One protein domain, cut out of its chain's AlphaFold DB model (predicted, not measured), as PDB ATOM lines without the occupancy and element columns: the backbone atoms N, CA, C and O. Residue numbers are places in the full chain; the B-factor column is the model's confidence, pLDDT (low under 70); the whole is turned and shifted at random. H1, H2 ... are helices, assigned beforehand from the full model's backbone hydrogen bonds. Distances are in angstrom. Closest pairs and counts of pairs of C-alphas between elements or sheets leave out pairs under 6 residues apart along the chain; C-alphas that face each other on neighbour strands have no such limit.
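Overview. This is residues 359 to 466 of the 471 residues of an uncharacterized protein of Eggerthella sp. CAG:209 (UniProt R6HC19). Two lobes of crossed helices follow each other along the longest axis: in the first, H4 crosses the helical hairpin of H1 and H2, and in the second H5, H6 and H7 sit loosely together. Residues 359 to 367 of H1 stick out from the first lobe, and the loop between the short H3 and H4 lies at that lobe's far end. The printed part has 108 residues with seven named helices, H1 to H7 in order along the chain, and no named strand; its class is all helix. It is only just compact, close to loose, with a radius of gyration of the C-alphas of 15.5 A, and its C-alphas span 48 by 27 by 24 A.

Arrangement. H1, residues 359 to 380, and H2, residues 386 to 393, touch and form a helical hairpin, at a steep tilt of 39 degrees, opposite ways; their closest C-alphas, of Gln 371 and Val 393, are 6.0 A apart. H3, residues 395 to 398, touches no helix but is near H2 and H4, residues 410 to 422. H4 is about perpendicular to H2, at 83 degrees, and touches it, with the closest C-alphas, of Ala 390 and Glu 414, 5.3 A apart. H4 also touches H1, with residues 417 to 421 alone, at 81 degrees, about perpendicular; the closest C-alphas, of Arg 372 and Asn 420, are 5.7 A apart. H5, residues 425 to 437, is close to H1 but not clearly touching, with the C-alphas of Ile 380 and Phe 427 closest at 7.7 A. H6, residues 442 to 449, touches H5 at a steep tilt of 64 degrees, opposite ways, with the closest C-alphas, of Val 431 and Val 444, 6.1 A apart. H7, residues 455 to 464, touches no helix but is near H5 and H6; the closest C-alphas of H7 and H5, of Ile 462 and Leu 435, are 7.3 A apart. The helix packing is mostly crossed: of 4 touching pairs, 0 are at a shallow tilt. In H1, H2, H4, H5, H6 and H7 every O i to N i+4 pair is within hydrogen-bond range, and H3 is too short for such a pair.

Along the chain. H1 begins at C-alpha 359 (571.454, 499.978, 410.744) and is 31.3 A long. H2 measures 10.3 A and H3 5.2 A. H4 begins at C-alpha 410 (567.219, 521.606, 391.833) and is 18.8 A long. H5 measures 18.4 A, H6 10.4 A and H7 14.3 A, ending at C-alpha 464 (556.632, 496.476, 371.463).

Size, cuts and confidence. The two C-alphas farthest apart, those of Asn 401 and Gly 466, are 50.6 A apart. The printed part has no cut. The link from H3 to H4, 11 residues, is long; the other links are tight. The mean pLDDT of the printed part is 83.3, and residues 400 to 406 and 438 to 440 are under 70.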
ATOM      1  N   CYS A 359     572.588 499.112 410.393       77.88
ATOM      2  CA  CYS A 359     571.454 499.978 410.744       77.88
ATOM      3  C   CYS A 359     571.433 501.255 409.900       77.88
ATOM      4  O   CYS A 359     570.399 501.636 409.358       77.88
ATOM      5  N   LYS A 360     572.588 501.889 409.705       82.31
ATOM      6  CA  LYS A 360     572.715 503.066 408.835       82.31
ATOM      7  C   LYS A 360     572.322 502.764 407.382       82.31
ATOM      8  O   LYS A 360     571.708 503.607 406.728       82.31
ATOM      9  N   THR A 361     572.650 501.576 406.878       83.38
ATOM     10  CA  THR A 361     572.270 501.124 405.532       83.38
ATOM     11  C   THR A 361     570.779 500.805 405.455       83.38
ATOM     12  O   THR A 361     570.121 501.268 404.524       83.38
ATOM     13  N   LYS A 362     570.212 500.122 406.460       84.12
ATOM     14  CA  LYS A 362     568.763 499.888 406.595       84.12
ATOM     15  C   LYS A 362     567.992 501.218 406.603       84.12
ATOM     16  O   LYS A 362     567.084 501.385 405.792       84.12
ATOM     17  N   ALA A 363     568.424 502.209 407.391       85.88
ATOM     18  CA  ALA A 363     567.850 503.561 407.391       85.88
ATOM     19  C   ALA A 363     567.938 504.238 406.019       85.88
ATOM     20  O   ALA A 363     566.957 504.791 405.524       85.88
ATOM     21  N   LYS A 364     569.112 504.185 405.374       86.75
ATOM     22  CA  LYS A 364     569.305 504.752 404.033       86.75
ATOM     23  C   LYS A 364     568.355 504.104 403.023       86.75
ATOM     24  O   LYS A 364     567.730 504.827 402.250       86.75
ATOM     25  N   ASN A 365     568.229 502.781 403.039       86.94
ATOM     26  CA  ASN A 365     567.375 502.030 402.121       86.94
ATOM     27  C   ASN A 365     565.890 502.323 402.365       86.94
ATOM     28  O   ASN A 365     565.163 502.568 401.404       86.94
ATOM     29  N   ALA A 366     565.455 502.377 403.627       87.00
ATOM     30  CA  ALA A 366     564.092 502.752 403.996       87.00
ATOM     31  C   ALA A 366     563.757 504.180 403.543       87.00
ATOM     32  O   ALA A 366     562.724 504.403 402.913       87.00
ATOM     33  N   ARG A 367     564.671 505.134 403.761       86.75
ATOM     34  CA  ARG A 367     564.519 506.522 403.304       86.75
ATOM     35  C   ARG A 367     564.422 506.621 401.784       86.75
ATOM     36  O   ARG A 367     563.534 507.293 401.277       86.75
ATOM     37  N   VAL A 368     565.309 505.943 401.052       86.00
ATOM     38  CA  VAL A 368     565.277 505.922 399.578       86.00
ATOM     39  C   VAL A 368     563.988 505.274 399.070       86.00
ATOM     40  O   VAL A 368     563.396 505.774 398.116       86.00
ATOM     41  N   LYS A 369     563.519 504.199 399.716       86.94
ATOM     42  CA  LYS A 369     562.238 503.557 399.400       86.94
ATOM     43  C   LYS A 369     561.069 504.521 399.615       86.94
ATOM     44  O   LYS A 369     560.298 504.711 398.686       86.94
ATOM     45  N   SER A 370     560.997 505.182 400.770       86.75
ATOM     46  CA  SER A 370     559.960 506.175 401.077       86.75
ATOM     47  C   SER A 370     559.978 507.356 400.100       86.75
ATOM     48  O   SER A 370     558.944 507.680 399.533       86.75
ATOM     49  N   GLN A 371     561.147 507.936 399.797       87.06
ATOM     50  CA  GLN A 371     561.275 509.002 398.790       87.06
ATOM     51  C   GLN A 371     560.783 508.549 397.412       87.06
ATOM     52  O   GLN A 371     560.085 509.280 396.712       87.06
ATOM     53  N   ARG A 372     561.151 507.332 397.008       86.69
ATOM     54  CA  ARG A 372     560.730 506.739 395.740       86.69
ATOM     55  C   ARG A 372     559.222 506.501 395.702       86.69
ATOM     56  O   ARG A 372     558.611 506.779 394.678       86.69
ATOM     57  N   ASP A 373     558.641 506.001 396.785       86.25
ATOM     58  CA  ASP A 373     557.211 505.711 396.875       86.25
ATOM     59  C   ASP A 373     556.393 507.021 396.921       86.25
ATOM     60  O   ASP A 373     555.446 507.158 396.150       86.25
ATOM     61  N   ALA A 374     556.870 508.050 397.629       87.62
ATOM     62  CA  ALA A 374     556.298 509.399 397.604       87.62
ATOM     63  C   ALA A 374     556.369 510.056 396.211       87.62
ATOM     64  O   ALA A 374     555.390 510.635 395.752       87.62
ATOM     65  N   CYS A 375     557.493 509.936 395.483       88.00
ATOM     66  CA  CYS A 375     557.578 510.443 394.102       88.00
ATOM     67  C   CYS A 375     556.492 509.829 393.206       88.00
ATOM     68  O   CYS A 375     555.958 510.506 392.329       88.00
ATOM     69  N   ARG A 376     556.189 508.540 393.407       85.81
ATOM     70  CA  ARG A 376     555.204 507.804 392.604       85.81
ATOM     71  C   ARG A 376     553.789 508.256 392.921       85.81
ATOM     72  O   ARG A 376     553.055 508.570 391.990       85.81
ATOM     73  N   GLU A 377     553.440 508.320 394.199       87.31
ATOM     74  CA  GLU A 377     552.125 508.764 394.668       87.31
ATOM     75  C   GLU A 377     551.821 510.191 394.184       87.31
ATOM     76  O   GLU A 377     550.825 510.431 393.498       87.31
ATOM     77  N   LEU A 378     552.748 511.128 394.419       89.25
ATOM     78  CA  LEU A 378     552.568 512.533 394.050       89.25
ATOM     79  C   LEU A 378     552.419 512.738 392.531       89.25
ATOM     80  O   LEU A 378     551.639 513.582 392.094       89.25
ATOM     81  N   PHE A 379     553.136 511.962 391.709       87.69
ATOM     82  CA  PHE A 379     553.078 512.104 390.251       87.69
ATOM     83  C   PHE A 379     551.855 511.416 389.627       87.69
ATOM     84  O   PHE A 379     551.213 511.977 388.732       87.69
ATOM     85  N   ILE A 380     551.552 510.187 390.063       82.88
ATOM     86  CA  ILE A 380     550.544 509.314 389.443       82.88
ATOM     87  C   ILE A 380     549.143 509.602 389.979       82.88
ATOM     88  O   ILE A 380     548.202 509.589 389.181       82.88
ATOM     89  N   GLU A 381     549.010 509.823 391.287       82.56
ATOM     90  CA  GLU A 381     547.721 509.972 391.970       82.56
ATOM     91  C   GLU A 381     547.358 511.446 392.141       82.56
ATOM     92  O   GLU A 381     546.264 511.852 391.755       82.56
ATOM     93  N   GLN A 382     548.296 512.266 392.624       84.25
ATOM     94  CA  GLN A 382     548.051 513.691 392.903       84.25
ATOM     95  C   GLN A 382     548.356 514.623 391.717       84.25
ATOM     96  O   GLN A 382     548.087 515.817 391.780       84.25
ATOM     97  N   GLN A 383     548.898 514.078 390.623       85.38
ATOM     98  CA  GLN A 383     549.206 514.791 389.378       85.38
ATOM     99  C   GLN A 383     550.112 516.029 389.526       85.38
ATOM    100  O   GLN A 383     550.069 516.930 388.690       85.38
ATOM    101  N   LEU A 384     550.983 516.062 390.538       89.38
ATOM    102  CA  LEU A 384     551.911 517.177 390.746       89.38
ATOM    103  C   LEU A 384     553.061 517.168 389.726       89.38
ATOM    104  O   LEU A 384     553.527 516.083 389.360       89.38
ATOM    105  N   PRO A 385     553.560 518.341 389.292       89.25
ATOM    106  CA  PRO A 385     554.680 518.431 388.361       89.25
ATOM    107  C   PRO A 385     556.005 518.008 389.014       89.25
ATOM    108  O   PRO A 385     556.229 518.217 390.209       89.25
ATOM    109  N   VAL A 386     556.932 517.468 388.217       88.81
ATOM    110  CA  VAL A 386     558.259 516.978 388.642       88.81
ATOM    111  C   VAL A 386     559.029 518.013 389.469       88.81
ATOM    112  O   VAL A 386     559.680 517.647 390.449       88.81
ATOM    113  N   SER A 387     558.932 519.296 389.121       87.50
ATOM    114  CA  SER A 387     559.613 520.386 389.829       87.50
ATOM    115  C   SER A 387     559.051 520.637 391.236       87.50
ATOM    116  O   SER A 387     559.809 520.952 392.155       87.50
ATOM    117  N   GLU A 388     557.744 520.458 391.445       87.88
ATOM    118  CA  GLU A 388     557.118 520.542 392.770       87.88
ATOM    119  C   GLU A 388     557.397 519.286 393.594       87.88
ATOM    120  O   GLU A 388     557.776 519.392 394.759       87.88
ATOM    121  N   ILE A 389     557.335 518.103 392.979       88.06
ATOM    122  CA  ILE A 389     557.708 516.843 393.640       88.06
ATOM    123  C   ILE A 389     559.163 516.896 394.114       88.06
ATOM    124  O   ILE A 389     559.460 516.492 395.239       88.06
ATOM    125  N   ALA A 390     560.072 517.427 393.292       87.56
ATOM    126  CA  ALA A 390     561.477 517.577 393.649       87.56
ATOM    127  C   ALA A 390     561.663 518.474 394.884       87.56
ATOM    128  O   ALA A 390     562.429 518.124 395.784       87.56
ATOM    129  N   LYS A 391     560.928 519.592 394.961       88.19
ATOM    130  CA  LYS A 391     560.949 520.501 396.116       88.19
ATOM    131  C   LYS A 391     560.375 519.860 397.375       88.19
ATOM    132  O   LYS A 391     560.911 520.106 398.448       88.19
ATOM    133  N   THR A 392     559.339 519.036 397.248       85.88
ATOM    134  CA  THR A 392     558.657 518.403 398.386       85.88
ATOM    135  C   THR A 392     559.431 517.195 398.918       85.88
ATOM    136  O   THR A 392     559.757 517.137 400.100       85.88
ATOM    137  N   VAL A 393     559.793 516.243 398.054       86.19
ATOM    138  CA  VAL A 393     560.426 514.970 398.458       86.19
ATOM    139  C   VAL A 393     561.899 515.149 398.843       86.19
ATOM    140  O   VAL A 393     562.410 514.431 399.706       86.19
ATOM    141  N   TYR A 394     562.592 516.110 398.226       85.56
ATOM    142  CA  TYR A 394     564.005 516.400 398.489       85.56
ATOM    143  C   TYR A 394     564.217 517.744 399.197       85.56
ATOM    144  O   TYR A 394     565.326 518.276 399.158       85.56
ATOM    145  N   ALA A 395     563.194 518.275 399.882       83.75
ATOM    146  CA  ALA A 395     563.241 519.557 400.596       83.75
ATOM    147  C   ALA A 395     564.484 519.698 401.492       83.75
ATOM    148  O   ALA A 395     565.200 520.699 401.437       83.75
ATOM    149  N   GLU A 396     564.787 518.658 402.276       80.81
ATOM    150  CA  GLU A 396     565.969 518.638 403.139       80.81
ATOM    151  C   GLU A 396     567.270 518.710 402.330       80.81
ATOM    152  O   GLU A 396     568.151 519.499 402.667       80.81
ATOM    153  N   GLU A 397     567.387 517.933 401.248       79.75
ATOM    154  CA  GLU A 397     568.589 517.835 400.400       79.75
ATOM    155  C   GLU A 397     568.815 519.095 399.542       79.75
ATOM    156  O   GLU A 397     569.941 519.347 399.110       79.75
ATOM    157  N   LEU A 398     567.772 519.908 399.340       80.75
ATOM    158  CA  LEU A 398     567.826 521.219 398.683       80.75
ATOM    159  C   LEU A 398     568.160 522.363 399.657       80.75
ATOM    160  O   LEU A 398     568.613 523.431 399.229       80.75
ATOM    161  N   SER A 399     567.967 522.151 400.963       77.38
ATOM    162  CA  SER A 399     568.182 523.182 401.979       77.38
ATOM    163  C   SER A 399     569.657 523.599 402.096       77.38
ATOM    164  O   SER A 399     570.584 522.793 401.986       77.38
ATOM    165  N   SER A 400     569.892 524.882 402.382       65.94
ATOM    166  CA  SER A 400     571.236 525.445 402.597       65.94
ATOM    167  C   SER A 400     571.944 524.899 403.842       65.94
ATOM    168  O   SER A 400     573.147 525.093 403.998       65.94
ATOM    169  N   ASN A 401     571.211 524.212 404.719       65.38
ATOM    170  CA  ASN A 401     571.706 523.696 405.995       65.38
ATOM    171  C   ASN A 401     572.331 522.292 405.873       65.38
ATOM    172  O   ASN A 401     572.858 521.748 406.851       65.38
ATOM    173  N   VAL A 402     572.306 521.693 404.677       65.75
ATOM    174  CA  VAL A 402     572.950 520.409 404.380       65.75
ATOM    175  C   VAL A 402     574.397 520.620 403.927       65.75
ATOM    176  O   VAL A 402     574.732 521.589 403.250       65.75
ATOM    177  N   ARG A 403     575.297 519.703 404.318       61.22
ATOM    178  CA  ARG A 403     576.710 519.741 403.895       61.22
ATOM    179  C   ARG A 403     576.799 519.757 402.368       61.22
ATOM    180  O   ARG A 403     576.091 518.994 401.721       61.22
ATOM    181  N   ALA A 404     577.730 520.537 401.818       62.81
ATOM    182  CA  ALA A 404     577.897 520.717 400.372       62.81
ATOM    183  C   ALA A 404     577.969 519.397 399.577       62.81
ATOM    184  O   ALA A 404     577.430 519.313 398.487       62.81
ATOM    185  N   ASN A 405     578.552 518.339 400.151       63.56
ATOM    186  CA  ASN A 405     578.661 517.018 399.521       63.56
ATOM    187  C   ASN A 405     577.377 516.162 399.541       63.56
ATOM    188  O   ASN A 405     577.366 515.064 398.993       63.56
ATOM    189  N   LYS A 406     576.325 516.614 400.226       64.94
ATOM    190  CA  LYS A 406     575.003 515.971 400.294       64.94
ATOM    191  C   LYS A 406     573.887 516.874 399.767       64.94
ATOM    192  O   LYS A 406     572.731 516.462 399.786       64.94
ATOM    193  N   ARG A 407     574.226 518.099 399.364       77.56
ATOM    194  CA  ARG A 407     573.287 519.067 398.816       77.56
ATOM    195  C   ARG A 407     573.051 518.725 397.353       77.56
ATOM    196  O   ARG A 407     574.019 518.560 396.618       77.56
ATOM    197  N   LYS A 408     571.787 518.638 396.956       81.00
ATOM    198  CA  LYS A 408     571.412 518.505 395.549       81.00
ATOM    199  C   LYS A 408     571.176 519.872 394.940       81.00
ATOM    200  O   LYS A 408     570.695 520.790 395.612       81.00
ATOM    201  N   THR A 409     571.473 520.001 393.656       85.44
ATOM    202  CA  THR A 409     570.903 521.091 392.865       85.44
ATOM    203  C   THR A 409     569.424 520.795 392.566       85.44
ATOM    204  O   THR A 409     569.008 519.632 392.590       85.44
ATOM    205  N   PRO A 410     568.598 521.819 392.280       84.38
ATOM    206  CA  PRO A 410     567.219 521.606 391.833       84.38
ATOM    207  C   PRO A 410     567.128 520.650 390.635       84.38
ATOM    208  O   PRO A 410     566.288 519.756 390.616       84.38
ATOM    209  N   GLU A 411     568.059 520.768 389.691       85.19
ATOM    210  CA  GLU A 411     568.126 519.929 388.494       85.19
ATOM    211  C   GLU A 411     568.473 518.462 388.817       85.19
ATOM    212  O   GLU A 411     567.871 517.535 388.274       85.19
ATOM    213  N   GLU A 412     569.393 518.219 389.756       87.00
ATOM    214  CA  GLU A 412     569.698 516.869 390.245       87.00
ATOM    215  C   GLU A 412     568.502 516.228 390.959       87.00
ATOM    216  O   GLU A 412     568.272 515.022 390.822       87.00
ATOM    217  N   ALA A 413     567.732 517.018 391.714       85.31
ATOM    218  CA  ALA A 413     566.527 516.547 392.384       85.31
ATOM    219  C   ALA A 413     565.437 516.155 391.372       85.31
ATOM    220  O   ALA A 413     564.891 515.055 391.476       85.31
ATOM    221  N   GLU A 414     565.184 516.978 390.351       89.06
ATOM    222  CA  GLU A 414     564.252 516.651 389.261       89.06
ATOM    223  C   GLU A 414     564.682 515.401 388.485       89.06
ATOM    224  O   GLU A 414     563.878 514.498 388.245       89.06
ATOM    225  N   ASN A 415     565.969 515.289 388.150       89.00
ATOM    226  CA  ASN A 415     566.505 514.106 387.481       89.00
ATOM    227  C   ASN A 415     566.346 512.838 388.328       89.00
ATOM    228  O   ASN A 415     566.101 511.754 387.790       89.00
ATOM    229  N   GLN A 416     566.439 512.951 389.654       86.56
ATOM    230  CA  GLN A 416     566.178 511.828 390.547       86.56
ATOM    231  C   GLN A 416     564.688 511.450 390.587       86.56
ATOM    232  O   GLN A 416     564.382 510.256 390.619       86.56
ATOM    233  N   VAL A 417     563.766 512.421 390.540       87.69
ATOM    234  CA  VAL A 417     562.320 512.151 390.395       87.69
ATOM    235  C   VAL A 417     562.058 511.389 389.095       87.69
ATOM    236  O   VAL A 417     561.475 510.306 389.143       87.69
ATOM    237  N   ARG A 418     562.571 511.879 387.955       90.06
ATOM    238  CA  ARG A 418     562.434 511.221 386.639       90.06
ATOM    239  C   ARG A 418     562.908 509.763 386.686       90.06
ATOM    240  O   ARG A 418     562.166 508.857 386.312       90.06
ATOM    241  N   LYS A 419     564.100 509.507 387.240       88.19
ATOM    242  CA  LYS A 419     564.644 508.142 387.406       88.19
ATOM    243  C   LYS A 419     563.757 507.244 388.274       88.19
ATOM    244  O   LYS A 419     563.554 506.078 387.936       88.19
ATOM    245  N   ASN A 420     563.229 507.765 389.383       86.25
ATOM    246  CA  ASN A 420     562.372 506.999 390.293       86.25
ATOM    247  C   ASN A 420     561.035 506.592 389.646       86.25
ATOM    248  O   ASN A 420     560.515 505.519 389.969       86.25
ATOM    249  N   LEU A 421     560.498 507.432 388.752       85.62
ATOM    250  CA  LEU A 421     559.259 507.177 388.010       85.62
ATOM    251  C   LEU A 421     559.452 506.109 386.926       85.62
ATOM    252  O   LEU A 421     558.691 505.145 386.886       85.62
ATOM    253  N   VAL A 422     560.508 506.218 386.110       84.19
ATOM    254  CA  VAL A 422     560.791 505.268 385.013       84.19
ATOM    255  C   VAL A 422     561.015 503.842 385.524       84.19
ATOM    256  O   VAL A 422     560.587 502.877 384.897       84.19
ATOM    257  N   GLY A 423     561.648 503.686 386.689       79.75
ATOM    258  CA  GLY A 423     561.905 502.375 387.293       79.75
ATOM    259  C   GLY A 423     560.686 501.689 387.928       79.75
ATOM    260  O   GLY A 423     560.864 500.690 388.627       79.75
ATOM    261  N   TYR A 424     559.467 502.221 387.784       82.38
ATOM    262  CA  TYR A 424     558.275 501.716 388.471       82.38
ATOM    263  C   TYR A 424     557.351 500.881 387.554       82.38
ATOM    264  O   TYR A 424     556.883 501.386 386.536       82.38
ATOM    265  N   PRO A 425     557.000 499.627 387.915       81.69
ATOM    266  CA  PRO A 425     556.133 498.790 387.079       81.69
ATOM    267  C   PRO A 425     554.734 499.364 386.813       81.69
ATOM    268  O   PRO A 425     554.267 499.310 385.680       81.69
ATOM    269  N   ALA A 426     554.069 499.970 387.807       78.62
ATOM    270  CA  ALA A 426     552.731 500.530 387.578       78.62
ATOM    271  C   ALA A 426     552.761 501.800 386.714       78.62
ATOM    272  O   ALA A 426     551.806 502.064 385.989       78.62
ATOM    273  N   PHE A 427     553.878 502.541 386.712       83.88
ATOM    274  CA  PHE A 427     554.103 503.610 385.736       83.88
ATOM    275  C   PHE A 427     554.114 503.038 384.313       83.88
ATOM    276  O   PHE A 427     553.410 503.549 383.448       83.88
ATOM    277  N   LYS A 428     554.828 501.925 384.090       83.75
ATOM    278  CA  LYS A 428     554.840 501.227 382.796       83.75
ATOM    279  C   LYS A 428     553.445 500.746 382.381       83.75
ATOM    280  O   LYS A 428     553.063 500.964 381.240       83.75
ATOM    281  N   HIS A 429     552.670 500.158 383.295       84.88
ATOM    282  CA  HIS A 429     551.288 499.753 383.004       84.88
ATOM    283  C   HIS A 429     550.402 500.946 382.628       84.88
ATOM    284  O   HIS A 429     549.707 500.887 381.622       84.88
ATOM    285  N   LYS A 430     550.502 502.065 383.356       84.12
ATOM    286  CA  LYS A 430     549.741 503.287 383.059       84.12
ATOM    287  C   LYS A 430     550.123 503.900 381.705       84.12
ATOM    288  O   LYS A 430     549.248 504.379 380.996       84.12
ATOM    289  N   VAL A 431     551.404 503.846 381.326       85.75
ATOM    290  CA  VAL A 431     551.874 504.217 379.977       85.75
ATOM    291  C   VAL A 431     551.287 503.282 378.918       85.75
ATOM    292  O   VAL A 431     550.766 503.758 377.914       85.75
ATOM    293  N   ASP A 432     551.346 501.967 379.134       87.25
ATOM    294  CA  ASP A 432     550.822 500.979 378.184       87.25
ATOM    295  C   ASP A 432     549.311 501.141 377.968       87.25
ATOM    296  O   ASP A 432     548.839 501.087 376.832       87.25
ATOM    297  N   ASP A 433     548.554 501.356 379.043       85.81
ATOM    298  CA  ASP A 433     547.102 501.521 378.996       85.81
ATOM    299  C   ASP A 433     546.705 502.823 378.289       85.81
ATOM    300  O   ASP A 433     545.802 502.817 377.450       85.81
ATOM    301  N   ASP A 434     547.425 503.919 378.545       84.50
ATOM    302  CA  ASP A 434     547.195 505.214 377.894       84.50
ATOM    303  C   ASP A 434     547.539 505.178 376.391       84.50
ATOM    304  O   ASP A 434     546.804 505.720 375.560       84.50
ATOM    305  N   LEU A 435     548.606 504.458 376.012       86.00
ATOM    306  CA  LEU A 435     548.947 504.205 374.607       86.00
ATOM    307  C   LEU A 435     547.883 503.348 373.904       86.00
ATOM    308  O   LEU A 435     547.500 503.657 372.774       86.00
ATOM    309  N   ARG A 436     547.381 502.292 374.558       83.06
ATOM    310  CA  ARG A 436     546.324 501.422 374.005       83.06
ATOM    311  C   ARG A 436     544.981 502.135 373.869       83.06
ATOM    312  O   ARG A 436     544.255 501.862 372.917       83.06
ATOM    313  N   ALA A 437     544.654 503.043 374.789       81.44
ATOM    314  CA  ALA A 437     543.407 503.804 374.754       81.44
ATOM    315  C   ALA A 437     543.308 504.720 373.516       81.44
ATOM    316  O   ALA A 437     542.208 505.034 373.063       81.44
ATOM    317  N   GLY A 438     544.443 505.137 372.937       67.69
ATOM    318  CA  GLY A 438     544.509 505.800 371.628       67.69
ATOM    319  C   GLY A 438     543.920 507.219 371.562       67.69
ATOM    320  O   GLY A 438     543.961 507.845 370.503       67.69
ATOM    321  N   ALA A 439     543.407 507.761 372.671       65.19
ATOM    322  CA  ALA A 439     542.802 509.093 372.767       65.19
ATOM    323  C   ALA A 439     543.854 510.201 372.990       65.19
ATOM    324  O   ALA A 439     543.749 511.017 373.901       65.19
ATOM    325  N   GLY A 440     544.915 510.207 372.177       66.88
ATOM    326  CA  GLY A 440     545.988 511.206 372.249       66.88
ATOM    327  C   GLY A 440     547.016 511.009 373.369       66.88
ATOM    328  O   GLY A 440     547.946 511.812 373.436       66.88
ATOM    329  N   ALA A 441     546.868 509.950 374.177       80.44
ATOM    330  CA  ALA A 441     547.761 509.534 375.263       80.44
ATOM    331  C   ALA A 441     548.187 510.704 376.187       80.44
ATOM    332  O   ALA A 441     549.362 511.091 376.209       80.44
ATOM    333  N   PRO A 442     547.232 511.340 376.900       83.50
ATOM    334  CA  PRO A 442     547.490 512.518 377.731       83.50
ATOM    335  C   PRO A 442     548.536 512.278 378.826       83.50
ATOM    336  O   PRO A 442     549.328 513.174 379.120       83.50
ATOM    337  N   PHE A 443     548.587 511.077 379.407       84.62
ATOM    338  CA  PHE A 443     549.586 510.740 380.415       84.62
ATOM    339  C   PHE A 443     550.977 510.607 379.787       84.62
ATOM    340  O   PHE A 443     551.954 511.109 380.344       84.62
ATOM    341  N   VAL A 444     551.077 510.014 378.594       85.12
ATOM    342  CA  VAL A 444     552.346 509.919 377.853       85.12
ATOM    343  C   VAL A 444     552.849 511.289 377.411       85.12
ATOM    344  O   VAL A 444     554.036 511.567 377.575       85.12
ATOM    345  N   ARG A 445     551.971 512.175 376.920       85.25
ATOM    346  CA  ARG A 445     552.354 513.558 376.579       85.25
ATOM    347  C   ARG A 445     552.925 514.292 377.778       85.25
ATOM    348  O   ARG A 445     554.015 514.839 377.675       85.25
ATOM    349  N   ARG A 446     552.250 514.217 378.925       86.94
ATOM    350  CA  ARG A 446     552.744 514.801 380.175       86.94
ATOM    351  C   ARG A 446     554.116 514.242 380.560       86.94
ATOM    352  O   ARG A 446     555.017 514.990 380.921       86.94
ATOM    353  N   CYS A 447     554.311 512.929 380.436       86.56
ATOM    354  CA  CYS A 447     555.609 512.311 380.704       86.56
ATOM    355  C   CYS A 447     556.710 512.808 379.754       86.56
ATOM    356  O   CYS A 447     557.859 512.916 380.178       86.56
ATOM    357  N   MET A 448     556.384 513.116 378.496       87.06
ATOM    358  CA  MET A 448     557.327 513.704 377.539       87.06
ATOM    359  C   MET A 448     557.604 515.185 377.835       87.06
ATOM    360  O   MET A 448     558.760 515.597 377.811       87.06
ATOM    361  N   GLU A 449     556.574 515.970 378.161       86.75
ATOM    362  CA  GLU A 449     556.690 517.392 378.521       86.75
ATOM    363  C   GLU A 449     557.536 517.596 379.786       86.75
ATOM    364  O   GLU A 449     558.373 518.494 379.840       86.75
ATOM    365  N   GLU A 450     557.380 516.724 380.784       85.56
ATOM    366  CA  GLU A 450     558.137 516.779 382.040       85.56
ATOM    367  C   GLU A 450     559.510 516.063 381.965       85.56
ATOM    368  O   GLU A 450     560.262 516.005 382.949       85.56
ATOM    369  N   GLY A 451     559.867 515.524 380.790       84.75
ATOM    370  CA  GLY A 451     561.148 514.859 380.527       84.75
ATOM    371  C   GLY A 451     561.322 513.510 381.233       84.75
ATOM    372  O   GLY A 451     562.446 513.050 381.421       84.75
ATOM    373  N   VAL A 452     560.226 512.881 381.663       86.31
ATOM    374  CA  VAL A 452     560.219 511.548 382.290       86.31
ATOM    375  C   VAL A 452     560.439 510.451 381.243       86.31
ATOM    376  O   VAL A 452     561.112 509.465 381.531       86.31
ATOM    377  N   LEU A 453     559.905 510.629 380.031       87.44
ATOM    378  CA  LEU A 453     560.088 509.725 378.891       87.44
ATOM    379  C   LEU A 453     560.661 510.472 377.686       87.44
ATOM    380  O   LEU A 453     560.234 511.585 377.382       87.44
ATOM    381  N   SER A 454     561.583 509.839 376.960       87.12
ATOM    382  CA  SER A 454     562.037 510.336 375.657       87.12
ATOM    383  C   SER A 454     561.118 509.870 374.524       87.12
ATOM    384  O   SER A 454     560.447 508.838 374.620       87.12
ATOM    385  N   ALA A 455     561.118 510.601 373.405       83.94
ATOM    386  CA  ALA A 455     560.365 510.214 372.209       83.94
ATOM    387  C   ALA A 455     560.776 508.825 371.682       83.94
ATOM    388  O   ALA A 455     559.930 508.057 371.230       83.94
ATOM    389  N   GLU A 456     562.060 508.474 371.799       84.94
ATOM    390  CA  GLU A 456     562.596 507.163 371.418       84.94
ATOM    391  C   GLU A 456     562.046 506.039 372.307       84.94
ATOM    392  O   GLU A 456     561.624 505.005 371.796       84.94
ATOM    393  N   GLN A 457     561.975 506.259 373.626       84.69
ATOM    394  CA  GLN A 457     561.407 505.292 374.574       84.69
ATOM    395  C   GLN A 457     559.920 505.041 374.303       84.69
ATOM    396  O   GLN A 457     559.460 503.899 374.365       84.69
ATOM    397  N   VAL A 458     559.168 506.093 373.967       84.56
ATOM    398  CA  VAL A 458     557.752 505.974 373.595       84.56
ATOM    399  C   VAL A 458     557.599 505.231 372.265       84.56
ATOM    400  O   VAL A 458     556.793 504.306 372.180       84.56
ATOM    401  N   ALA A 459     558.398 505.567 371.247       83.56
ATOM    402  CA  ALA A 459     558.369 504.898 369.945       83.56
ATOM    403  C   ALA A 459     558.705 503.401 370.053       83.56
ATOM    404  O   ALA A 459     558.008 502.563 369.476       83.56
ATOM    405  N   GLN A 460     559.720 503.055 370.848       85.75
ATOM    406  CA  GLN A 460     560.063 501.668 371.143       85.75
ATOM    407  C   GLN A 460     558.894 500.946 371.824       85.75
ATOM    408  O   GLN A 460     558.524 499.848 371.408       85.75
ATOM    409  N   ARG A 461     558.258 501.568 372.826       84.75
ATOM    410  CA  ARG A 461     557.140 500.944 373.543       84.75
ATOM    411  C   ARG A 461     555.903 500.745 372.661       84.75
ATOM    412  O   ARG A 461     555.262 499.703 372.756       84.75
ATOM    413  N   ILE A 462     555.605 501.684 371.762       84.44
ATOM    414  CA  ILE A 462     554.548 501.555 370.740       84.44
ATOM    415  C   ILE A 462     554.818 500.350 369.828       84.44
ATOM    416  O   ILE A 462     553.907 499.559 369.574       84.44
ATOM    417  N   SER A 463     556.071 500.180 369.383       84.12
ATOM    418  CA  SER A 463     556.489 499.030 368.572       84.12
ATOM    419  C   SER A 463     556.348 497.708 369.332       84.12
ATOM    420  O   SER A 463     555.850 496.736 368.772       84.12
ATOM    421  N   GLU A 464     556.753 497.664 370.604       85.94
ATOM    422  CA  GLU A 464     556.632 496.476 371.463       85.94
ATOM    423  C   GLU A 464     555.172 496.093 371.750       85.94
ATOM    424  O   GLU A 464     554.863 494.917 371.931       85.94
ATOM    425  N   LEU A 465     554.267 497.074 371.795       83.19
ATOM    426  CA  LEU A 465     552.833 496.864 372.011       83.19
ATOM    427  C   LEU A 465     552.061 496.552 370.718       83.19
ATOM    428  O   LEU A 465     550.869 496.256 370.793       83.19
ATOM    429  N   GLY A 466     552.703 496.622 369.545       81.62
ATOM    430  CA  GLY A 466     552.065 496.352 368.253       81.62
ATOM    431  C   GLY A 466     550.983 497.366 367.861       81.62
ATOM    432  O   GLY A 466     550.073 497.034 367.102       81.62
TER     433      GLY A 466